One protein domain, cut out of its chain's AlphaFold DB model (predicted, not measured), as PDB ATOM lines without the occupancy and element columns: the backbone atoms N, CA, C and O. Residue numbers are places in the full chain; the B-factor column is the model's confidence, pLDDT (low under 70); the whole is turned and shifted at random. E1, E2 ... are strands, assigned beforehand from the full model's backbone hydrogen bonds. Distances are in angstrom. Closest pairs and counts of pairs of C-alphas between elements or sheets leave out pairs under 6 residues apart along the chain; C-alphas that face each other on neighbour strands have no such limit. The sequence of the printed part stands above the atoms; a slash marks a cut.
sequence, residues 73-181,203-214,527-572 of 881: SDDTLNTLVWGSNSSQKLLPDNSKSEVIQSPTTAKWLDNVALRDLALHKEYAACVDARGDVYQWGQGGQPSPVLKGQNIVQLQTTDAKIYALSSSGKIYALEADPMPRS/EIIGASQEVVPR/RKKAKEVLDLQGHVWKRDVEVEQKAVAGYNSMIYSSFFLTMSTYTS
ATOM      1  N   SER A  73     -23.036  64.540  29.798       51.69
ATOM      2  CA  SER A  73     -22.135  65.301  28.921       51.69
ATOM      3  C   SER A  73     -22.521  64.991  27.470       51.69
ATOM      4  O   SER A  73     -22.649  63.820  27.114       51.69
ATOM      5  N   ASP A  74     -22.747  66.008  26.635       55.41
ATOM      6  CA  ASP A  74     -23.268  65.796  25.270       55.41
ATOM      7  C   ASP A  74     -22.276  65.074  24.341       55.41
ATOM      8  O   ASP A  74     -22.687  64.344  23.442       55.41
ATOM      9  N   ASP A  75     -20.974  65.220  24.607       60.91
ATOM     10  CA  ASP A  75     -19.880  64.673  23.795       60.91
ATOM     11  C   ASP A  75     -19.542  63.190  24.071       60.91
ATOM     12  O   ASP A  75     -18.780  62.609  23.295       60.91
ATOM     13  N   THR A  76     -20.049  62.568  25.152       67.31
ATOM     14  CA  THR A  76     -19.609  61.223  25.602       67.31
ATOM     15  C   THR A  76     -20.744  60.213  25.788       67.31
ATOM     16  O   THR A  76     -21.870  60.557  26.161       67.31
ATOM     17  N   LEU A  77     -20.440  58.929  25.564       78.50
ATOM     18  CA  LEU A  77     -21.349  57.820  25.874       78.50
ATOM     19  C   LEU A  77     -20.978  57.202  27.221       78.50
ATOM     20  O   LEU A  77     -19.922  56.590  27.351       78.50
ATOM     21  N   ASN A  78     -21.872  57.327  28.199       81.25
ATOM     22  CA  ASN A  78     -21.675  56.810  29.550       81.25
ATOM     23  C   ASN A  78     -22.646  55.630  29.762       81.25
ATOM     24  O   ASN A  78     -23.858  55.794  29.595       81.25
ATOM     25  N   THR A  79     -22.139  54.452  30.135       85.56
ATOM     26  CA  THR A  79     -22.962  53.274  30.489       85.56
ATOM     27  C   THR A  79     -23.205  53.248  32.001       85.56
ATOM     28  O   THR A  79     -22.259  53.430  32.765       85.56
ATOM     29  N   LEU A  80     -24.438  52.996  32.455       86.12
ATOM     30  CA  LEU A  80     -24.780  52.853  33.880       86.12
ATOM     31  C   LEU A  80     -25.169  51.407  34.212       86.12
ATOM     32  O   LEU A  80     -25.880  50.755  33.449       86.12
ATOM     33  N   VAL A  81     -24.735  50.918  35.371       88.31
ATOM     34  CA  VAL A  81     -24.953  49.540  35.838       88.31
ATOM     35  C   VAL A  81     -25.395  49.524  37.300       88.31
ATOM     36  O   VAL A  81     -24.958  50.372  38.083       88.31
ATOM     37  N   TRP A  82     -26.264  48.580  37.675       88.38
ATOM     38  CA  TRP A  82     -26.672  48.349  39.066       88.38
ATOM     39  C   TRP A  82     -27.256  46.943  39.302       88.38
ATOM     40  O   TRP A  82     -27.429  46.146  38.377       88.38
ATOM     41  N   GLY A  83     -27.542  46.615  40.563       88.69
ATOM     42  CA  GLY A  83     -27.997  45.295  40.998       88.69
ATOM     43  C   GLY A  83     -26.850  44.389  41.469       88.69
ATOM     44  O   GLY A  83     -25.803  44.863  41.910       88.69
ATOM     45  N   SER A  84     -27.021  43.067  41.380       88.00
ATOM     46  CA  SER A  84     -25.994  42.090  41.770       88.00
ATOM     47  C   SER A  84     -24.754  42.166  40.869       88.00
ATOM     48  O   SER A  84     -24.842  42.047  39.645       88.00
ATOM     49  N   ASN A  85     -23.591  42.287  41.506       86.25
ATOM     50  CA  ASN A  85     -22.249  42.193  40.934       86.25
ATOM     51  C   ASN A  85     -21.461  41.014  41.556       86.25
ATOM     52  O   ASN A  85     -20.235  41.018  41.555       86.25
ATOM     53  N   SER A  86     -22.140  39.998  42.105       80.06
ATOM     54  CA  SER A  86     -21.515  38.887  42.853       80.06
ATOM     55  C   SER A  86     -20.515  38.059  42.026       80.06
ATOM     56  O   SER A  86     -19.612  37.453  42.584       80.06
ATOM     57  N   SER A  87     -20.656  38.065  40.698       76.44
ATOM     58  CA  SER A  87     -19.744  37.460  39.713       76.44
ATOM     59  C   SER A  87     -18.862  38.491  38.981       76.44
ATOM     60  O   SER A  87     -18.288  38.192  37.936       76.44
ATOM     61  N   GLN A  88     -18.796  39.727  39.492       81.69
ATOM     62  CA  GLN A  88     -18.065  40.887  38.945       81.69
ATOM     63  C   GLN A  88     -18.440  41.271  37.494       81.69
ATOM     64  O   GLN A  88     -17.738  42.018  36.817       81.69
ATOM     65  N   LYS A  89     -19.601  40.802  37.021       83.12
ATOM     66  CA  LYS A  89     -20.107  40.992  35.650       83.12
ATOM     67  C   LYS A  89     -20.535  42.426  35.293       83.12
ATOM     68  O   LYS A  89     -20.733  42.703  34.115       83.12
ATOM     69  N   LEU A  90     -20.711  43.323  36.266       82.81
ATOM     70  CA  LEU A  90     -21.091  44.726  36.027       82.81
ATOM     71  C   LEU A  90     -19.867  45.653  36.044       82.81
ATOM     72  O   LEU A  90     -19.722  46.519  35.180       82.81
ATOM     73  N   LEU A  91     -18.980  45.445  37.018       81.75
ATOM     74  CA  LEU A  91     -17.736  46.191  37.200       81.75
ATOM     75  C   LEU A  91     -16.579  45.197  37.422       81.75
ATOM     76  O   LEU A  91     -16.324  44.850  38.578       81.75
ATOM     77  N   PRO A  92     -15.887  44.751  36.352       71.00
ATOM     78  CA  PRO A  92     -14.781  43.796  36.462       71.00
ATOM     79  C   PRO A  92     -13.588  44.371  37.240       71.00
ATOM     80  O   PRO A  92     -13.124  43.778  38.206       71.00
ATOM     81  N   ASP A  93     -13.142  45.580  36.884       63.72
ATOM     82  CA  ASP A  93     -11.912  46.169  37.438       63.72
ATOM     83  C   ASP A  93     -12.083  46.818  38.824       63.72
ATOM     84  O   ASP A  93     -11.114  47.309  39.403       63.72
ATOM     85  N   ASN A  94     -13.314  46.929  39.336       59.00
ATOM     86  CA  ASN A  94     -13.608  47.718  40.535       59.00
ATOM     87  C   ASN A  94     -14.868  47.246  41.280       59.00
ATOM     88  O   ASN A  94     -15.961  47.771  41.073       59.00
ATOM     89  N   SER A  95     -14.706  46.319  42.229       57.12
ATOM     90  CA  SER A  95     -15.155  46.489  43.630       57.12
ATOM     91  C   SER A  95     -15.087  45.180  44.430       57.12
ATOM     92  O   SER A  95     -15.240  44.090  43.893       57.12
ATOM     93  N   LYS A  96     -14.965  45.292  45.761       56.03
ATOM     94  CA  LYS A  96     -15.299  44.203  46.706       56.03
ATOM     95  C   LYS A  96     -16.811  44.136  47.002       56.03
ATOM     96  O   LYS A  96     -17.219  43.609  48.032       56.03
ATOM     97  N   SER A  97     -17.637  44.750  46.155       70.19
ATOM     98  CA  SER A  97     -19.057  44.986  46.404       70.19
ATOM     99  C   SER A  97     -19.887  44.038  45.551       70.19
ATOM    100  O   SER A  97     -20.074  44.257  44.358       70.19
ATOM    101  N   GLU A  98     -20.430  42.997  46.181       79.75
ATOM    102  CA  GLU A  98     -21.300  42.008  45.527       79.75
ATOM    103  C   GLU A  98     -22.611  42.603  44.983       79.75
ATOM    104  O   GLU A  98     -23.330  41.938  44.238       79.75
ATOM    105  N   VAL A  99     -22.959  43.834  45.371       84.44
ATOM    106  CA  VAL A  99     -24.214  44.508  45.023       84.44
ATOM    107  C   VAL A  99     -23.977  46.009  44.841       84.44
ATOM    108  O   VAL A  99     -23.338  46.652  45.674       84.44
ATOM    109  N   ILE A 100     -24.537  46.567  43.768       85.69
ATOM    110  CA  ILE A 100     -24.509  47.985  43.402       85.69
ATOM    111  C   ILE A 100     -25.920  48.553  43.621       85.69
ATOM    112  O   ILE A 100     -26.864  48.158  42.940       85.69
ATOM    113  N   GLN A 101     -26.071  49.454  44.596       84.19
ATOM    114  CA  GLN A 101     -27.384  49.867  45.128       84.19
ATOM    115  C   GLN A 101     -28.118  50.931  44.291       84.19
ATOM    116  O   GLN A 101     -29.344  51.037  44.368       84.19
ATOM    117  N   SER A 102     -27.360  51.703  43.508       79.75
ATOM    118  CA  SER A 102     -27.818  52.848  42.711       79.75
ATOM    119  C   SER A 102     -27.050  52.899  41.380       79.75
ATOM    120  O   SER A 102     -25.919  52.399  41.331       79.75
ATOM    121  N   PRO A 103     -27.602  53.513  40.314       83.75
ATOM    122  CA  PRO A 103     -26.951  53.607  39.009       83.75
ATOM    123  C   PRO A 103     -25.510  54.130  39.085       83.75
ATOM    124  O   PRO A 103     -25.259  55.235  39.557       83.75
ATOM    125  N   THR A 104     -24.555  53.320  38.623       83.94
ATOM    126  CA  THR A 104     -23.112  53.602  38.705       83.94
ATOM    127  C   THR A 104     -22.476  53.512  37.319       83.94
ATOM    128  O   THR A 104     -22.782  52.587  36.571       83.94
ATOM    129  N   THR A 105     -21.591  54.442  36.945       84.19
ATOM    130  CA  THR A 105     -20.971  54.438  35.604       84.19
ATOM    131  C   THR A 105     -19.931  53.329  35.439       84.19
ATOM    132  O   THR A 105     -18.931  53.283  36.157       84.19
ATOM    133  N   ALA A 106     -20.140  52.461  34.449       85.69
ATOM    134  CA  ALA A 106     -19.205  51.414  34.056       85.69
ATOM    135  C   ALA A 106     -18.154  51.967  33.085       85.69
ATOM    136  O   ALA A 106     -18.296  51.853  31.871       85.69
ATOM    137  N   LYS A 107     -17.078  52.538  33.643       83.50
ATOM    138  CA  LYS A 107     -16.017  53.235  32.887       83.50
ATOM    139  C   LYS A 107     -15.353  52.417  31.774       83.50
ATOM    140  O   LYS A 107     -14.844  52.976  30.811       83.50
ATOM    141  N   TRP A 108     -15.364  51.089  31.892       83.00
ATOM    142  CA  TRP A 108     -14.837  50.174  30.876       83.00
ATOM    143  C   TRP A 108     -15.689  50.134  29.584       83.00
ATOM    144  O   TRP A 108     -15.264  49.558  28.587       83.00
ATOM    145  N   LEU A 109     -16.867  50.774  29.590       85.75
ATOM    146  CA  LEU A 109     -17.747  51.006  28.439       85.75
ATOM    147  C   LEU A 109     -17.892  52.503  28.084       85.75
ATOM    148  O   LEU A 109     -18.805  52.861  27.336       85.75
ATOM    149  N   ASP A 110     -17.028  53.386  28.595       84.88
ATOM    150  CA  ASP A 110     -17.060  54.810  28.234       84.88
ATOM    151  C   ASP A 110     -16.712  54.988  26.740       84.88
ATOM    152  O   ASP A 110     -15.701  54.489  26.246       84.88
ATOM    153  N   ASN A 111     -17.571  55.696  26.001       84.56
ATOM    154  CA  ASN A 111     -17.524  55.875  24.538       84.56
ATOM    155  C   ASN A 111     -17.615  54.584  23.698       84.56
ATOM    156  O   ASN A 111     -17.475  54.635  22.473       84.56
ATOM    157  N   VAL A 112     -17.929  53.442  24.315       85.50
ATOM    158  CA  VAL A 112     -18.303  52.207  23.613       85.50
ATOM    159  C   VAL A 112     -19.809  52.228  23.342       85.50
ATOM    160  O   VAL A 112     -20.605  52.622  24.196       85.50
ATOM    161  N   ALA A 113     -20.217  51.767  22.160       85.25
ATOM    162  CA  ALA A 113     -21.599  51.368  21.911       85.25
ATOM    163  C   ALA A 113     -21.650  49.887  21.528       85.25
ATOM    164  O   ALA A 113     -20.740  49.362  20.884       85.25
ATOM    165  N   LEU A 114     -22.721  49.213  21.940       89.62
ATOM    166  CA  LEU A 114     -22.913  47.778  21.729       89.62
ATOM    167  C   LEU A 114     -23.962  47.524  20.637       89.62
ATOM    168  O   LEU A 114     -24.787  48.384  20.323       89.62
ATOM    169  N   ARG A 115     -23.959  46.332  20.037       89.12
ATOM    170  CA  ARG A 115     -25.092  45.865  19.214       89.12
ATOM    171  C   ARG A 115     -26.104  45.094  20.050       89.12
ATOM    172  O   ARG A 115     -27.298  45.324  19.903       89.12
ATOM    173  N   ASP A 116     -25.611  44.233  20.938       90.50
ATOM    174  CA  ASP A 116     -26.412  43.462  21.888       90.50
ATOM    175  C   ASP A 116     -25.606  43.161  23.168       90.50
ATOM    176  O   ASP A 116     -24.372  43.229  23.167       90.50
ATOM    177  N   LEU A 117     -26.306  42.861  24.263       90.81
ATOM    178  CA  LEU A 117     -25.764  42.669  25.609       90.81
ATOM    179  C   LEU A 117     -26.641  41.681  26.391       90.81
ATOM    180  O   LEU A 117     -27.796  41.974  26.693       90.81
ATOM    181  N   ALA A 118     -26.071  40.545  26.783       90.56
ATOM    182  CA  ALA A 118     -26.761  39.485  27.506       90.56
ATOM    183  C   ALA A 118     -26.099  39.218  28.871       90.56
ATOM    184  O   ALA A 118     -24.885  39.033  28.982       90.56
ATOM    185  N   LEU A 119     -26.913  39.222  29.931       89.25
ATOM    186  CA  LEU A 119     -26.463  39.243  31.326       89.25
ATOM    187  C   LEU A 119     -26.933  37.997  32.077       89.25
ATOM    188  O   LEU A 119     -27.998  37.993  32.708       89.25
ATOM    189  N   HIS A 120     -26.115  36.948  32.029       90.06
ATOM    190  CA  HIS A 120     -26.387  35.703  32.731       90.06
ATOM    191  C   HIS A 120     -26.141  35.827  34.250       90.06
ATOM    192  O   HIS A 120     -25.786  36.890  34.774       90.06
ATOM    193  N   LYS A 121     -26.381  34.751  35.007       86.56
ATOM    194  CA  LYS A 121     -26.153  34.689  36.461       86.56
ATOM    195  C   LYS A 121     -24.675  34.929  36.804       86.56
ATOM    196  O   LYS A 121     -24.364  35.846  37.566       86.56
ATOM    197  N   GLU A 122     -23.789  34.126  36.215       84.12
ATOM    198  CA  GLU A 122     -22.376  33.970  36.617       84.12
ATOM    199  C   GLU A 122     -21.373  34.587  35.632       84.12
ATOM    200  O   GLU A 122     -20.218  34.810  35.984       84.12
ATOM    201  N   TYR A 123     -21.833  34.917  34.427       87.19
ATOM    202  CA  TYR A 123     -21.055  35.548  33.366       87.19
ATOM    203  C   TYR A 123     -21.929  36.573  32.622       87.19
ATOM    204  O   TYR A 123     -23.142  36.656  32.842       87.19
ATOM    205  N   ALA A 124     -21.321  37.346  31.734       89.31
ATOM    206  CA  ALA A 124     -21.990  38.233  30.793       89.31
ATOM    207  C   ALA A 124     -21.299  38.177  29.423       89.31
ATOM    208  O   ALA A 124     -20.138  37.772  29.313       89.31
ATOM    209  N   ALA A 125     -22.034  38.556  28.378       91.12
ATOM    210  CA  ALA A 125     -21.521  38.614  27.019       91.12
ATOM    211  C   ALA A 125     -22.130  39.779  26.233       91.12
ATOM    212  O   ALA A 125     -23.283  40.155  26.450       91.12
ATOM    213  N   CYS A 126     -21.368  40.349  25.305       91.81
ATOM    214  CA  CYS A 126     -21.819  41.459  24.470       91.81
ATOM    215  C   CYS A 126     -21.236  41.400  23.057       91.81
ATOM    216  O   CYS A 126     -20.301  40.647  22.775       91.81
ATOM    217  N   VAL A 127     -21.816  42.211  22.174       91.50
ATOM    218  CA  VAL A 127     -21.374  42.384  20.789       91.50
ATOM    219  C   VAL A 127     -20.941  43.827  20.578       91.50
ATOM    220  O   VAL A 127     -21.712  44.748  20.865       91.50
ATOM    221  N   ASP A 128     -19.737  44.029  20.049       89.00
ATOM    222  CA  ASP A 128     -19.203  45.363  19.770       89.00
ATOM    223  C   ASP A 128     -19.735  45.981  18.460       89.00
ATOM    224  O   ASP A 128     -20.562  45.419  17.736       89.00
ATOM    225  N   ALA A 129     -19.215  47.162  18.124       84.69
ATOM    226  CA  ALA A 129     -19.500  47.871  16.882       84.69
ATOM    227  C   ALA A 129     -19.188  47.075  15.602       84.69
ATOM    228  O   ALA A 129     -19.921  47.170  14.609       84.69
ATOM    229  N   ARG A 130     -18.122  46.266  15.620       84.12
ATOM    230  CA  ARG A 130     -17.648  45.443  14.496       84.12
ATOM    231  C   ARG A 130     -18.529  44.207  14.297       84.12
ATOM    232  O   ARG A 130     -18.677  43.748  13.166       84.12
ATOM    233  N   GLY A 131     -19.188  43.742  15.356       86.69
ATOM    234  CA  GLY A 131     -19.934  42.487  15.376       86.69
ATOM    235  C   GLY A 131     -19.111  41.315  15.913       86.69
ATOM    236  O   GLY A 131     -19.451  40.169  15.617       86.69
ATOM    237  N   ASP A 132     -18.046  41.606  16.662       88.75
ATOM    238  CA  ASP A 132     -17.249  40.629  17.401       88.75
ATOM    239  C   ASP A 132     -17.878  40.402  18.792       88.75
ATOM    240  O   ASP A 132     -18.478  41.314  19.372       88.75
ATOM    241  N   VAL A 133     -17.768  39.179  19.322       89.69
ATOM    242  CA  VAL A 133     -18.401  38.751  20.586       89.69
ATOM    243  C   VAL A 133     -17.378  38.660  21.708       89.69
ATOM    244  O   VAL A 133     -16.341  38.006  21.556       89.69
ATOM    245  N   TYR A 134     -17.724  39.241  22.856       88.81
ATOM    246  CA  TYR A 134     -16.901  39.278  24.063       88.81
ATOM    247  C   TYR A 134     -17.628  38.644  25.239       88.81
ATOM    248  O   TYR A 134     -18.852  38.736  25.339       88.81
ATOM    249  N   GLN A 135     -16.864  38.029  26.140       88.19
ATOM    250  CA  GLN A 135     -17.366  37.323  27.315       88.19
ATOM    251  C   GLN A 135     -16.479  37.591  28.532       88.19
ATOM    252  O   GLN A 135     -15.250  37.650  28.415       88.19
ATOM    253  N   TRP A 136     -17.114  37.745  29.693       86.81
ATOM    254  CA  TRP A 136     -16.460  37.901  30.991       86.81
ATOM    255  C   TRP A 136     -17.305  37.315  32.124       86.81
ATOM    256  O   TRP A 136     -18.522  37.164  32.009       86.81
ATOM    257  N   GLY A 137     -16.657  36.989  33.237       78.56
ATOM    258  CA  GLY A 137     -17.267  36.392  34.421       78.56
ATOM    259  C   GLY A 137     -16.219  36.169  35.508       78.56
ATOM    260  O   GLY A 137     -15.021  36.235  35.231       78.56
ATOM    261  N   GLN A 138     -16.670  35.966  36.746       74.50
ATOM    262  CA  GLN A 138     -15.832  35.653  37.918       74.50
ATOM    263  C   GLN A 138     -14.611  36.585  38.127       74.50
ATOM    264  O   GLN A 138     -13.579  36.161  38.642       74.50
ATOM    265  N   GLY A 139     -14.719  37.861  37.734       67.75
ATOM    266  CA  GLY A 139     -13.636  38.855  37.834       67.75
ATOM    267  C   GLY A 139     -12.655  38.900  36.657       67.75
ATOM    268  O   GLY A 139     -11.700  39.671  36.686       67.75
ATOM    269  N   GLY A 140     -12.878  38.115  35.602       72.88
ATOM    270  CA  GLY A 140     -12.175  38.280  34.329       72.88
ATOM    271  C   GLY A 140     -12.590  39.559  33.590       72.88
ATOM    272  O   GLY A 140     -13.742  39.985  33.674       72.88
ATOM    273  N   GLN A 141     -11.668  40.147  32.823       79.81
ATOM    274  CA  GLN A 141     -11.971  41.232  31.881       79.81
ATOM    275  C   GLN A 141     -12.662  40.707  30.598       79.81
ATOM    276  O   GLN A 141     -12.527  39.522  30.277       79.81
ATOM    277  N   PRO A 142     -13.378  41.564  29.835       85.44
ATOM    278  CA  PRO A 142     -13.987  41.215  28.546       85.44
ATOM    279  C   PRO A 142     -12.994  40.617  27.540       85.44
ATOM    280  O   PRO A 142     -12.150  41.310  26.976       85.44
ATOM    281  N   SER A 143     -13.129  39.316  27.277       84.88
ATOM    282  CA  SER A 143     -12.256  38.565  26.367       84.88
ATOM    283  C   SER A 143     -12.969  38.225  25.048       84.88
ATOM    284  O   SER A 143     -14.153  37.878  25.078       84.88
ATOM    285  N   PRO A 144     -12.307  38.316  23.877       83.94
ATOM    286  CA  PRO A 144     -12.922  37.974  22.595       83.94
ATOM    287  C   PRO A 144     -13.109  36.457  22.439       83.94
ATOM    288  O   PRO A 144     -12.187  35.664  22.654       83.94
ATOM    289  N   VAL A 145     -14.300  36.045  22.006       84.56
ATOM    290  CA  VAL A 145     -14.662  34.628  21.807       84.56
ATOM    291  C   VAL A 145     -14.901  34.299  20.333       84.56
ATOM    292  O   VAL A 145     -14.482  33.237  19.875       84.56
ATOM    293  N   LEU A 146     -15.518  35.213  19.580       84.12
ATOM    294  CA  LEU A 146     -15.832  35.036  18.160       84.12
ATOM    295  C   LEU A 146     -15.590  36.349  17.409       84.12
ATOM    296  O   LEU A 146     -16.165  37.368  17.790       84.12
ATOM    297  N   LYS A 147     -14.780  36.327  16.341       86.44
ATOM    298  CA  LYS A 147     -14.498  37.509  15.511       86.44
ATOM    299  C   LYS A 147     -14.887  37.321  14.045       86.44
ATOM    300  O   LYS A 147     -14.953  36.205  13.533       86.44
ATOM    301  N   GLY A 148     -15.168  38.429  13.362       83.00
ATOM    302  CA  GLY A 148     -15.399  38.483  11.914       83.00
ATOM    303  C   GLY A 148     -16.749  37.944  11.419       83.00
ATOM    304  O   GLY A 148     -17.052  38.087  10.239       83.00
ATOM    305  N   GLN A 149     -17.594  37.382  12.293       85.44
ATOM    306  CA  GLN A 149     -18.901  36.816  11.910       85.44
ATOM    307  C   GLN A 149     -20.052  37.840  11.860       85.44
ATOM    308  O   GLN A 149     -21.194  37.475  11.565       85.44
ATOM    309  N   ASN A 150     -19.765  39.119  12.130       90.62
ATOM    310  CA  ASN A 150     -20.706  40.242  12.081       90.62
ATOM    311  C   ASN A 150     -22.018  39.960  12.847       90.62
ATOM    312  O   ASN A 150     -23.116  40.009  12.284       90.62
ATOM    313  N   ILE A 151     -21.894  39.616  14.132       93.00
ATOM    314  CA  ILE A 151     -23.016  39.242  15.001       93.00
ATOM    315  C   ILE A 151     -23.973  40.427  15.214       93.00
ATOM    316  O   ILE A 151     -23.568  41.595  15.231       93.00
ATOM    317  N   VAL A 152     -25.268  40.120  15.326       92.12
ATOM    318  CA  VAL A 152     -26.364  41.085  15.525       92.12
ATOM    319  C   VAL A 152     -27.210  40.813  16.770       92.12
ATOM    320  O   VAL A 152     -27.853  41.744  17.242       92.12
ATOM    321  N   GLN A 153     -27.210  39.585  17.301       94.06
ATOM    322  CA  GLN A 153     -27.967  39.212  18.502       94.06
ATOM    323  C   GLN A 153     -27.234  38.119  19.301       94.06
ATOM    324  O   GLN A 153     -26.625  37.228  18.700       94.06
ATOM    325  N   LEU A 154     -27.331  38.156  20.633       94.19
ATOM    326  CA  LEU A 154     -26.876  37.124  21.569       94.19
ATOM    327  C   LEU A 154     -28.032  36.591  22.417       94.19
ATOM    328  O   LEU A 154     -28.971  37.312  22.735       94.19
ATOM    329  N   GLN A 155     -27.929  35.337  22.855       93.75
ATOM    330  CA  GLN A 155     -28.776  34.730  23.882       93.75
ATOM    331  C   GLN A 155     -27.915  33.837  24.793       93.75
ATOM    332  O   GLN A 155     -27.089  33.072  24.301       93.75
ATOM    333  N   THR A 156     -28.091  33.926  26.113       91.25
ATOM    334  CA  THR A 156     -27.227  33.272  27.122       91.25
ATOM    335  C   THR A 156     -28.004  32.301  28.001       91.25
ATOM    336  O   THR A 156     -29.031  32.691  28.558       91.25
ATOM    337  N   THR A 157     -27.481  31.091  28.200       89.44
ATOM    338  CA  THR A 157     -28.024  30.086  29.133       89.44
ATOM    339  C   THR A 157     -26.959  29.612  30.126       89.44
ATOM    340  O   THR A 157     -25.802  30.026  30.036       89.44
ATOM    341  N   ASP A 158     -27.316  28.725  31.061       82.56
ATOM    342  CA  ASP A 158     -26.398  28.231  32.100       82.56
ATOM    343  C   ASP A 158     -25.096  27.610  31.562       82.56
ATOM    344  O   ASP A 158     -24.082  27.667  32.248       82.56
ATOM    345  N   ALA A 159     -25.100  27.060  30.341       75.00
ATOM    346  CA  ALA A 159     -23.944  26.355  29.770       75.00
ATOM    347  C   ALA A 159     -23.426  26.916  28.432       75.00
ATOM    348  O   ALA A 159     -22.339  26.529  27.997       75.00
ATOM    349  N   LYS A 160     -24.195  27.757  27.722       84.19
ATOM    350  CA  LYS A 160     -23.884  28.142  26.333       84.19
ATOM    351  C   LYS A 160     -24.333  29.560  25.992       84.19
ATOM    352  O   LYS A 160     -25.311  30.069  26.541       84.19
ATOM    353  N   ILE A 161     -23.658  30.151  25.012       90.25
ATOM    354  CA  ILE A 161     -24.024  31.425  24.390       90.25
ATOM    355  C   ILE A 161     -24.356  31.159  22.924       90.25
ATOM    356  O   ILE A 161     -23.557  30.566  22.204       90.25
ATOM    357  N   TYR A 162     -25.520  31.613  22.475       92.50
ATOM    358  CA  TYR A 162     -25.944  31.540  21.081       92.50
ATOM    359  C   TYR A 162     -25.840  32.921  20.438       92.50
ATOM    360  O   TYR A 162     -26.317  33.903  21.000       92.50
ATOM    361  N   ALA A 163     -25.216  32.995  19.265       93.75
ATOM    362  CA  ALA A 163     -24.925  34.227  18.542       93.75
ATOM    363  C   ALA A 163     -25.477  34.161  17.111       93.75
ATOM    364  O   ALA A 163     -25.130  33.262  16.344       93.75
ATOM    365  N   LEU A 164     -26.319  35.125  16.739       95.19
ATOM    366  CA  LEU A 164     -26.886  35.248  15.395       95.19
ATOM    367  C   LEU A 164     -26.051  36.228  14.561       95.19
ATOM    368  O   LEU A 164     -25.917  37.398  14.917       95.19
ATOM    369  N   SER A 165     -25.509  35.766  13.436       94.06
ATOM    370  CA  SER A 165     -24.837  36.605  12.435       94.06
ATOM    371  C   SER A 165     -25.844  37.417  11.618       94.06
ATOM    372  O   SER A 165     -26.955  36.955  11.366       94.06
ATOM    373  N   SER A 166     -25.441  38.582  11.093       91.56
ATOM    374  CA  SER A 166     -26.241  39.324  10.101       91.56
ATOM    375  C   SER A 166     -26.584  38.494   8.853       91.56
ATOM    376  O   SER A 166     -27.559  38.783   8.165       91.56
ATOM    377  N   SER A 167     -25.777  37.467   8.554       89.56
ATOM    378  CA  SER A 167     -26.024  36.487   7.487       89.56
ATOM    379  C   SER A 167     -27.205  35.549   7.776       89.56
ATOM    380  O   SER A 167     -27.722  34.915   6.860       89.56
ATOM    381  N   GLY A 168     -27.643  35.460   9.036       90.88
ATOM    382  CA  GLY A 168     -28.624  34.493   9.518       90.88
ATOM    383  C   GLY A 168     -28.052  33.113   9.859       90.88
ATOM    384  O   GLY A 168     -28.827  32.176  10.032       90.88
ATOM    385  N   LYS A 169     -26.723  32.971   9.977       91.12
ATOM    386  CA  LYS A 169     -26.089  31.821  10.645       91.12
ATOM    387  C   LYS A 169     -26.215  31.940  12.166       91.12
ATOM    388  O   LYS A 169     -26.026  33.031  12.709       91.12
ATOM    389  N   ILE A 170     -26.481  30.824  12.842       93.12
ATOM    390  CA  ILE A 170     -26.502  30.721  14.308       93.12
ATOM    391  C   ILE A 170     -25.237  29.986  14.753       93.12
ATOM    392  O   ILE A 170     -24.995  28.860  14.328       93.12
ATOM    393  N   TYR A 171     -24.457  30.595  15.640       90.69
ATOM    394  CA  TYR A 171     -23.306  29.976  16.293       90.69
ATOM    395  C   TYR A 171     -23.622  29.686  17.754       90.69
ATOM    396  O   TYR A 171     -24.290  30.481  18.410       90.69
ATOM    397  N   ALA A 172     -23.110  28.579  18.273       88.62
ATOM    398  CA  ALA A 172     -23.067  28.284  19.694       88.62
ATOM    399  C   ALA A 172     -21.621  28.322  20.196       88.62
ATOM    400  O   ALA A 172     -20.711  27.813  19.537       88.62
ATOM    401  N   LEU A 173     -21.439  28.924  21.365       85.62
ATOM    402  CA  LEU A 173     -20.182  29.089  22.083       85.62
ATOM    403  C   LEU A 173     -20.339  28.456  23.473       85.62
ATOM    404  O   LEU A 173     -21.412  28.539  24.080       85.62
ATOM    405  N   GLU A 174     -19.280  27.836  23.982       80.81
ATOM    406  CA  GLU A 174     -19.229  27.344  25.362       80.81
ATOM    407  C   GLU A 174     -19.178  28.522  26.347       80.81
ATOM    408  O   GLU A 174     -18.377  29.445  26.179       80.81
ATOM    409  N   ALA A 175     -20.029  28.509  27.378       75.69
ATOM    410  CA  ALA A 175     -20.063  29.571  28.381       75.69
ATOM    411  C   ALA A 175     -18.949  29.395  29.432       75.69
ATOM    412  O   ALA A 175     -19.225  29.112  30.594       75.69
ATOM    413  N   ASP A 176     -17.687  29.561  29.024       65.81
ATOM    414  CA  ASP A 176     -16.530  29.511  29.930       65.81
ATOM    415  C   ASP A 176     -16.584  30.657  30.979       65.81
ATOM    416  O   ASP A 176     -16.523  31.836  30.609       65.81
ATOM    417  N   PRO A 177     -16.743  30.369  32.286       52.09
ATOM    418  CA  PRO A 177     -16.863  31.403  33.314       52.09
ATOM    419  C   PRO A 177     -15.502  31.954  33.770       52.09
ATOM    420  O   PRO A 177     -15.478  32.830  34.636       52.09
ATOM    421  N   MET A 178     -14.383  31.430  33.253       51.62
ATOM    422  CA  MET A 178     -13.035  31.692  33.755       51.62
ATOM    423  C   MET A 178     -12.196  32.501  32.744       51.62
ATOM    424  O   MET A 178     -12.225  32.211  31.545       51.62
ATOM    425  N   PRO A 179     -11.422  33.518  33.178       46.62
ATOM    426  CA  PRO A 179     -10.506  34.224  32.284       46.62
ATOM    427  C   PRO A 179      -9.413  33.281  31.765       46.62
ATOM    428  O   PRO A 179      -8.742  32.601  32.541       46.62
ATOM    429  N   ARG A 180      -9.219  33.260  30.441       48.41
ATOM    430  CA  ARG A 180      -8.226  32.408  29.770       48.41
ATOM    431  C   ARG A 180      -6.802  32.820  30.150       48.41
ATOM    432  O   ARG A 180      -6.450  33.987  29.990       48.41
ATOM    433  N   SER A 181      -5.959  31.860  30.536       43.34
ATOM    434  CA  SER A 181      -4.508  32.059  30.467       43.34
ATOM    435  C   SER A 181      -4.027  31.913  29.016       43.34
ATOM    436  O   SER A 181      -4.628  31.185  28.219       43.34
ATOM    437  N   GLU A 203     -11.949  34.751  12.065       40.91
ATOM    438  CA  GLU A 203     -11.016  34.220  13.064       40.91
ATOM    439  C   GLU A 203     -11.777  33.689  14.291       40.91
ATOM    440  O   GLU A 203     -12.328  34.436  15.104       40.91
ATOM    441  N   ILE A 204     -11.850  32.362  14.387       48.69
ATOM    442  CA  ILE A 204     -12.538  31.638  15.457       48.69
ATOM    443  C   ILE A 204     -11.527  31.369  16.580       48.69
ATOM    444  O   ILE A 204     -10.679  30.489  16.468       48.69
ATOM    445  N   ILE A 205     -11.610  32.162  17.653       50.94
ATOM    446  CA  ILE A 205     -10.630  32.187  18.761       50.94
ATOM    447  C   ILE A 205     -10.993  31.186  19.885       50.94
ATOM    448  O   ILE A 205     -10.166  30.858  20.733       50.94
ATOM    449  N   GLY A 206     -12.223  30.663  19.898       49.34
ATOM    450  CA  GLY A 206     -12.679  29.621  20.825       49.34
ATOM    451  C   GLY A 206     -13.484  28.526  20.122       49.34
ATOM    452  O   GLY A 206     -13.830  28.658  18.952       49.34
ATOM    453  N   ALA A 207     -13.807  27.443  20.830       54.12
ATOM    454  CA  ALA A 207     -14.593  26.340  20.279       54.12
ATOM    455  C   ALA A 207     -16.045  26.776  19.977       54.12
ATOM    456  O   ALA A 207     -16.913  26.746  20.849       54.12
ATOM    457  N   SER A 208     -16.300  27.194  18.734       66.75
ATOM    458  CA  SER A 208     -17.630  27.560  18.237       66.75
ATOM    459  C   SER A 208     -18.195  26.495  17.302       66.75
ATOM    460  O   SER A 208     -17.475  26.010  16.427       66.75
ATOM    461  N   GLN A 209     -19.490  26.204  17.403       75.94
ATOM    462  CA  GLN A 209     -20.186  25.287  16.500       75.94
ATOM    463  C   GLN A 209     -21.371  25.983  15.821       75.94
ATOM    464  O   GLN A 209     -22.185  26.620  16.484       75.94
ATOM    465  N   GLU A 210     -21.482  25.869  14.497       85.06
ATOM    466  CA  GLU A 210     -22.649  26.371  13.762       85.06
ATOM    467  C   GLU A 210     -23.860  25.448  13.985       85.06
ATOM    468  O   GLU A 210     -23.745  24.223  13.901       85.06
ATOM    469  N   VAL A 211     -25.021  26.039  14.275       87.06
ATOM    470  CA  VAL A 211     -26.299  25.339  14.444       87.06
ATOM    471  C   VAL A 211     -27.031  25.345  13.106       87.06
ATOM    472  O   VAL A 211     -27.542  26.372  12.661       87.06
ATOM    473  N   VAL A 212     -27.067  24.186  12.452       88.50
ATOM    474  CA  VAL A 212     -27.538  24.035  11.070       88.50
ATOM    475  C   VAL A 212     -29.021  23.633  11.055       88.50
ATOM    476  O   VAL A 212     -29.407  22.705  11.768       88.50
ATOM    477  N   PRO A 213     -29.895  24.279  10.267       90.19
ATOM    478  CA  PRO A 213     -31.303  23.893  10.206       90.19
ATOM    479  C   PRO A 213     -31.470  22.471   9.649       90.19
ATOM    480  O   PRO A 213     -30.832  22.084   8.670       90.19
ATOM    481  N   ARG A 214     -32.297  21.655  10.320       87.62
ATOM    482  CA  ARG A 214     -32.458  20.224  10.008       87.62
ATOM    483  C   ARG A 214     -33.208  19.991   8.697       87.62
ATOM    484  O   ARG A 214     -32.886  19.035   7.986       87.62
ATOM    485  N   ARG A 527     -31.934  59.287  21.909       81.62
ATOM    486  CA  ARG A 527     -30.989  59.125  20.796       81.62
ATOM    487  C   ARG A 527     -29.932  60.217  20.920       81.62
ATOM    488  O   ARG A 527     -30.270  61.353  21.242       81.62
ATOM    489  N   LYS A 528     -28.670  59.868  20.686       79.88
ATOM    490  CA  LYS A 528     -27.530  60.792  20.699       79.88
ATOM    491  C   LYS A 528     -26.685  60.563  19.452       79.88
ATOM    492  O   LYS A 528     -26.592  59.438  18.968       79.88
ATOM    493  N   LYS A 529     -26.033  61.612  18.956       81.06
ATOM    494  CA  LYS A 529     -25.023  61.490  17.904       81.06
ATOM    495  C   LYS A 529     -23.643  61.462  18.555       81.06
ATOM    496  O   LYS A 529     -23.148  62.487  19.007       81.06
ATOM    497  N   ALA A 530     -23.049  60.277  18.635       80.44
ATOM    498  CA  ALA A 530     -21.740  60.063  19.228       80.44
ATOM    499  C   ALA A 530     -20.636  60.625  18.323       80.44
ATOM    500  O   ALA A 530     -20.528  60.259  17.149       80.44
ATOM    501  N   LYS A 531     -19.802  61.499  18.892       81.44
ATOM    502  CA  LYS A 531     -18.666  62.146  18.224       81.44
ATOM    503  C   LYS A 531     -17.653  61.122  17.710       81.44
ATOM    504  O   LYS A 531     -17.313  61.116  16.528       81.44
ATOM    505  N   GLU A 532     -17.254  60.203  18.582       84.56
ATOM    506  CA  GLU A 532     -16.476  59.004  18.269       84.56
ATOM    507  C   GLU A 532     -17.117  57.809  18.983       84.56
ATOM    508  O   GLU A 532     -17.662  57.969  20.074       84.56
ATOM    509  N   VAL A 533     -17.046  56.620  18.382       83.88
ATOM    510  CA  VAL A 533     -17.405  55.364  19.052       83.88
ATOM    511  C   VAL A 533     -16.221  54.410  19.009       83.88
ATOM    512  O   VAL A 533     -15.647  54.169  17.941       83.88
ATOM    513  N   LEU A 534     -15.871  53.875  20.175       84.94
ATOM    514  CA  LEU A 534     -14.782  52.925  20.365       84.94
ATOM    515  C   LEU A 534     -15.279  51.476  20.253       84.94
ATOM    516  O   LEU A 534     -16.434  51.171  20.557       84.94
ATOM    517  N   ASP A 535     -14.388  50.576  19.843       83.25
ATOM    518  CA  ASP A 535     -14.532  49.147  20.129       83.25
ATOM    519  C   ASP A 535     -14.016  48.788  21.532       83.25
ATOM    520  O   ASP A 535     -13.391  49.595  22.220       83.25
ATOM    521  N   LEU A 536     -14.255  47.544  21.951       82.62
ATOM    522  CA  LEU A 536     -13.831  47.011  23.252       82.62
ATOM    523  C   LEU A 536     -12.311  46.776  23.370       82.62
ATOM    524  O   LEU A 536     -11.862  46.126  24.307       82.62
ATOM    525  N   GLN A 537     -11.503  47.238  22.412       80.38
ATOM    526  CA  GLN A 537     -10.045  47.333  22.530       80.38
ATOM    527  C   GLN A 537      -9.574  48.803  22.530       80.38
ATOM    528  O   GLN A 537      -8.375  49.064  22.517       80.38
ATOM    529  N   GLY A 538     -10.502  49.768  22.555       80.88
ATOM    530  CA  GLY A 538     -10.210  51.200  22.602       80.88
ATOM    531  C   GLY A 538      -9.882  51.840  21.250       80.88
ATOM    532  O   GLY A 538      -9.514  53.014  21.222       80.88
ATOM    533  N   HIS A 539     -10.022  51.132  20.123       84.31
ATOM    534  CA  HIS A 539      -9.821  51.748  18.808       84.31
ATOM    535  C   HIS A 539     -11.093  52.468  18.354       84.31
ATOM    536  O   HIS A 539     -12.200  51.952  18.512       84.31
ATOM    537  N   VAL A 540     -10.944  53.630  17.712       85.81
ATOM    538  CA  VAL A 540     -12.069  54.331  17.076       85.81
ATOM    539  C   VAL A 540     -12.603  53.484  15.920       85.81
ATOM    540  O   VAL A 540     -11.918  53.287  14.917       85.81
ATOM    541  N   TRP A 541     -13.842  53.008  16.043       83.31
ATOM    542  CA  TRP A 541     -14.531  52.272  14.983       83.31
ATOM    543  C   TRP A 541     -15.091  53.223  13.921       83.31
ATOM    544  O   TRP A 541     -14.901  53.011  12.723       83.31
ATOM    545  N   LYS A 542     -15.788  54.281  14.357       84.06
ATOM    546  CA  LYS A 542     -16.393  55.292  13.479       84.06
ATOM    547  C   LYS A 542     -16.693  56.584  14.250       84.06
ATOM    548  O   LYS A 542     -16.873  56.564  15.466       84.06
ATOM    549  N   ARG A 543     -16.759  57.702  13.524       85.19
ATOM    550  CA  ARG A 543     -17.158  59.032  14.016       85.19
ATOM    551  C   ARG A 543     -18.587  59.387  13.605       85.19
ATOM    552  O   ARG A 543     -19.113  58.799  12.659       85.19
ATOM    553  N   ASP A 544     -19.178  60.364  14.289       82.44
ATOM    554  CA  ASP A 544     -20.474  60.965  13.940       82.44
ATOM    555  C   ASP A 544     -21.642  59.955  13.837       82.44
ATOM    556  O   ASP A 544     -22.498  60.060  12.955       82.44
ATOM    557  N   VAL A 545     -21.688  58.956  14.725       82.50
ATOM    558  CA  VAL A 545     -22.663  57.852  14.650       82.50
ATOM    559  C   VAL A 545     -23.871  58.102  15.542       82.50
ATOM    560  O   VAL A 545     -23.725  58.377  16.729       82.50
ATOM    561  N   GLU A 546     -25.079  57.937  15.007       83.75
ATOM    562  CA  GLU A 546     -26.286  57.921  15.835       83.75
ATOM    563  C   GLU A 546     -26.398  56.615  16.637       83.75
ATOM    564  O   GLU A 546     -26.373  55.506  16.092       83.75
ATOM    565  N   VAL A 547     -26.539  56.767  17.951       83.62
ATOM    566  CA  VAL A 547     -26.720  55.690  18.924       83.62
ATOM    567  C   VAL A 547     -27.982  55.935  19.746       83.62
ATOM    568  O   VAL A 547     -28.453  57.064  19.911       83.62
ATOM    569  N   GLU A 548     -28.550  54.859  20.267       84.62
ATOM    570  CA  GLU A 548     -29.798  54.853  21.012       84.62
ATOM    571  C   GLU A 548     -29.586  54.194  22.374       84.62
ATOM    572  O   GLU A 548     -29.121  53.058  22.471       84.62
ATOM    573  N   GLN A 549     -29.928  54.909  23.442       84.25
ATOM    574  CA  GLN A 549     -29.784  54.404  24.802       84.25
ATOM    575  C   GLN A 549     -30.907  53.402  25.109       84.25
ATOM    576  O   GLN A 549     -32.086  53.705  24.908       84.25
ATOM    577  N   LYS A 550     -30.551  52.201  25.582       85.44
ATOM    578  CA  LYS A 550     -31.503  51.128  25.923       85.44
ATOM    579  C   LYS A 550     -31.197  50.539  27.302       85.44
ATOM    580  O   LYS A 550     -30.043  50.462  27.725       85.44
ATOM    581  N   ALA A 551     -32.256  50.115  27.983       86.81
ATOM    582  CA  ALA A 551     -32.221  49.455  29.283       86.81
ATOM    583  C   ALA A 551     -32.424  47.937  29.123       86.81
ATOM    584  O   ALA A 551     -33.339  47.514  28.413       86.81
ATOM    585  N   VAL A 552     -31.586  47.131  29.780       87.38
ATOM    586  CA  VAL A 552     -31.566  45.662  29.679       87.38
ATOM    587  C   VAL A 552     -31.648  45.030  31.071       87.38
ATOM    588  O   VAL A 552     -30.855  45.347  31.962       87.38
ATOM    589  N   ALA A 553     -32.605  44.115  31.241       88.75
ATOM    590  CA  ALA A 553     -32.842  43.350  32.460       88.75
ATOM    591  C   ALA A 553     -32.071  42.017  32.422       88.75
ATOM    592  O   ALA A 553     -32.285  41.190  31.537       88.75
ATOM    593  N   GLY A 554     -31.180  41.794  33.387       84.50
ATOM    594  CA  GLY A 554     -30.352  40.590  33.509       84.50
ATOM    595  C   GLY A 554     -30.735  39.699  34.690       84.50
ATOM    596  O   GLY A 554     -31.694  39.963  35.417       84.50
ATOM    597  N   TYR A 555     -29.961  38.644  34.943       84.19
ATOM    598  CA  TYR A 555     -30.117  37.828  36.157       84.19
ATOM    599  C   TYR A 555     -29.707  38.615  37.415       84.19
ATOM    600  O   TYR A 555     -28.513  38.760  37.686       84.19
ATOM    601  N   ASN A 556     -30.695  39.071  38.199       82.25
ATOM    602  CA  ASN A 556     -30.539  39.907  39.404       82.25
ATOM    603  C   ASN A 556     -29.751  41.222  39.194       82.25
ATOM    604  O   ASN A 556     -29.206  41.766  40.154       82.25
ATOM    605  N   SER A 557     -29.661  41.728  37.962       74.69
ATOM    606  CA  SER A 557     -28.822  42.881  37.602       74.69
ATOM    607  C   SER A 557     -29.448  43.675  36.461       74.69
ATOM    608  O   SER A 557     -30.170  43.097  35.651       74.69
ATOM    609  N   MET A 558     -29.117  44.958  36.347       70.56
ATOM    610  CA  MET A 558     -29.601  45.839  35.288       70.56
ATOM    611  C   MET A 558     -28.454  46.657  34.688       70.56
ATOM    612  O   MET A 558     -27.573  47.134  35.406       70.56
ATOM    613  N   ILE A 559     -28.481  46.835  33.364       73.75
ATOM    614  CA  ILE A 559     -27.574  47.737  32.645       73.75
ATOM    615  C   ILE A 559     -28.370  48.665  31.726       73.75
ATOM    616  O   ILE A 559     -29.292  48.250  31.023       73.75
ATOM    617  N   TYR A 560     -27.966  49.927  31.713       68.94
ATOM    618  CA  TYR A 560     -28.354  50.956  30.761       68.94
ATOM    619  C   TYR A 560     -27.118  51.322  29.938       68.94
ATOM    620  O   TYR A 560     -26.133  51.817  30.485       68.94
ATOM    621  N   SER A 561     -27.148  51.064  28.631       69.94
ATOM    622  CA  SER A 561     -26.007  51.301  27.738       69.94
ATOM    623  C   SER A 561     -26.445  51.970  26.435       69.94
ATOM    624  O   SER A 561     -27.636  52.027  26.108       69.94
ATOM    625  N   SER A 562     -25.474  52.499  25.694       68.00
ATOM    626  CA  SER A 562     -25.689  53.039  24.353       68.00
ATOM    627  C   SER A 562     -25.556  51.914  23.332       68.00
ATOM    628  O   SER A 562     -24.542  51.219  23.292       68.00
ATOM    629  N   PHE A 563     -26.573  51.739  22.491       69.19
ATOM    630  CA  PHE A 563     -26.590  50.728  21.441       69.19
ATOM    631  C   PHE A 563     -26.625  51.378  20.060       69.19
ATOM    632  O   PHE A 563     -27.151  52.477  19.889       69.19
ATOM    633  N   PHE A 564     -26.097  50.703  19.046       62.19
ATOM    634  CA  PHE A 564     -26.205  51.195  17.674       62.19
ATOM    635  C   PHE A 564     -27.645  51.170  17.159       62.19
ATOM    636  O   PHE A 564     -28.406  50.236  17.418       62.19
ATOM    637  N   LEU A 565     -27.975  52.146  16.310       52.22
ATOM    638  CA  LEU A 565     -29.108  52.059  15.390       52.22
ATOM    639  C   LEU A 565     -28.766  51.107  14.228       52.22
ATOM    640  O   LEU A 565     -28.651  51.507  13.071       52.22
ATOM    641  N   THR A 566     -28.580  49.820  14.535       39.00
ATOM    642  CA  THR A 566     -28.556  48.775  13.509       39.00
ATOM    643  C   THR A 566     -29.938  48.695  12.864       39.00
ATOM    644  O   THR A 566     -30.958  48.581  13.543       39.00
ATOM    645  N   MET A 567     -29.997  48.709  11.530       32.47
ATOM    646  CA  MET A 567     -31.260  48.641  10.777       32.47
ATOM    647  C   MET A 567     -31.840  47.207  10.739       32.47
ATOM    648  O   MET A 567     -32.301  46.730   9.708       32.47
ATOM    649  N   SER A 568     -31.746  46.491  11.866       28.84
ATOM    650  CA  SER A 568     -32.057  45.064  12.018       28.84
ATOM    651  C   SER A 568     -32.662  44.708  13.391       28.84
ATOM    652  O   SER A 568     -32.605  43.550  13.795       28.84
ATOM    653  N   THR A 569     -33.283  45.664  14.096       29.69
ATOM    654  CA  THR A 569     -34.216  45.377  15.211       29.69
ATOM    655  C   THR A 569     -35.579  46.044  14.987       29.69
ATOM    656  O   THR A 569     -36.077  46.772  15.844       29.69
ATOM    657  N   TYR A 570     -36.178  45.829  13.811       30.05
ATOM    658  CA  TYR A 570     -37.558  46.243  13.522       30.05
ATOM    659  C   TYR A 570     -38.549  45.180  14.026       30.05
ATOM    660  O   TYR A 570     -39.043  44.350  13.267       30.05
ATOM    661  N   THR A 571     -38.821  45.200  15.332       32.47
ATOM    662  CA  THR A 571     -39.886  44.406  15.981       32.47
ATOM    663  C   THR A 571     -40.846  45.292  16.784       32.47
ATOM    664  O   THR A 571     -41.314  44.920  17.856       32.47
ATOM    665  N   SER A 572     -41.133  46.481  16.253       28.73
ATOM    666  CA  SER A 572     -42.307  47.312  16.552       28.73
ATOM    667  C   SER A 572     -42.510  48.327  15.408       28.73
ATOM    668  O   SER A 572     -41.668  48.426  14.515       28.73
TER     669      SER A 572
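What this domain is: This is residues 73 to 181, 203 to 214 and 527 to 572 of the 881 residues of the protein "Mitochondrial protein fmp25" of Lentinula edodes (UniProt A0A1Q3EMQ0). What shape do these atoms make? A sheet of five strands, E2 E1 E13 E12 E11, curled like part of a barrel, makes one end of the domain, and a sandwich of two four-stranded sheets, E3 E4 E5 E6 and E7 E8 E9 E10, makes the other. The sandwich is somewhat splayed, its sheets' planes 30 degrees apart, and its edge strand E3 comes near the curled sheet. What is it built of? The 167 printed residues hold no named helix and strands E1 to E13 in chain order, an all-strand class with 83 residues in strands, under half, and each sheet is antiparallel. How large is it? It is compact, with a radius of gyration of the C-alphas of 15.3 A, spanning 48 by 37 by 34 A.

How they stand to each other: How is the largest sheet ordered? E2, residues 99 to 105, E1, 80 to 84, E13, 557 to 564, E12, 540 to 553, and E11, 527 to 534, run in that order, with E11 E12 E13 a meander, each strand the antiparallel neighbour of the one before. N 82 and O 558 are 3.0 A apart, N 100 and O 83 2.8 A, N 550 and O 561 3.0 A, and N 528 and O 547 2.9 A. E12 bends by 110 degrees at residue 543 and E11 by 84 degrees at residue 531. What forms the sandwich, two sheets face to face? E3, 116 to 119, E4, 123 to 127, E5, 133 to 137, and E6, 143 to 146, are a meander, as are E7, 151 to 156, E8, 160 to 165, and E9, 170 to 174, and E10, 208 to 213, is the antiparallel neighbour of E9. N 118 and O 125 are 2.8 A apart, and N 172 and O 209 2.8 A. Where do the sheets come closest? The closest C-alphas of E3 and E7 are Asp 116 and Gln 153, 5.7 A; those of E3 and E13 are Asp 116 and Phe 563, 7.3 A.

Where its parts are: Where do the strands begin and end? E1 begins at C-alpha 80, (-24.780, 52.853, 33.880), and E13 ends at C-alpha 564, (-26.205, 51.195, 17.674). Which are longest? E12 measures 28.1 A from first to last C-alpha, E13 21.8 A and E11 17.4 A.

The domain as a whole: Where is the chain cut? Residues 182 to 202 are not printed, a gap of 18.7 A between C-alphas 181 and 203, nor are 215 to 526, a gap of 40.4 A between C-alphas 214 and 527. Which link is long? The link E1 to E2 has 14 residues. Where is confidence low? The mean pLDDT of the printed part is 78.4, and residues 560 to 572 are among the 34 under 70.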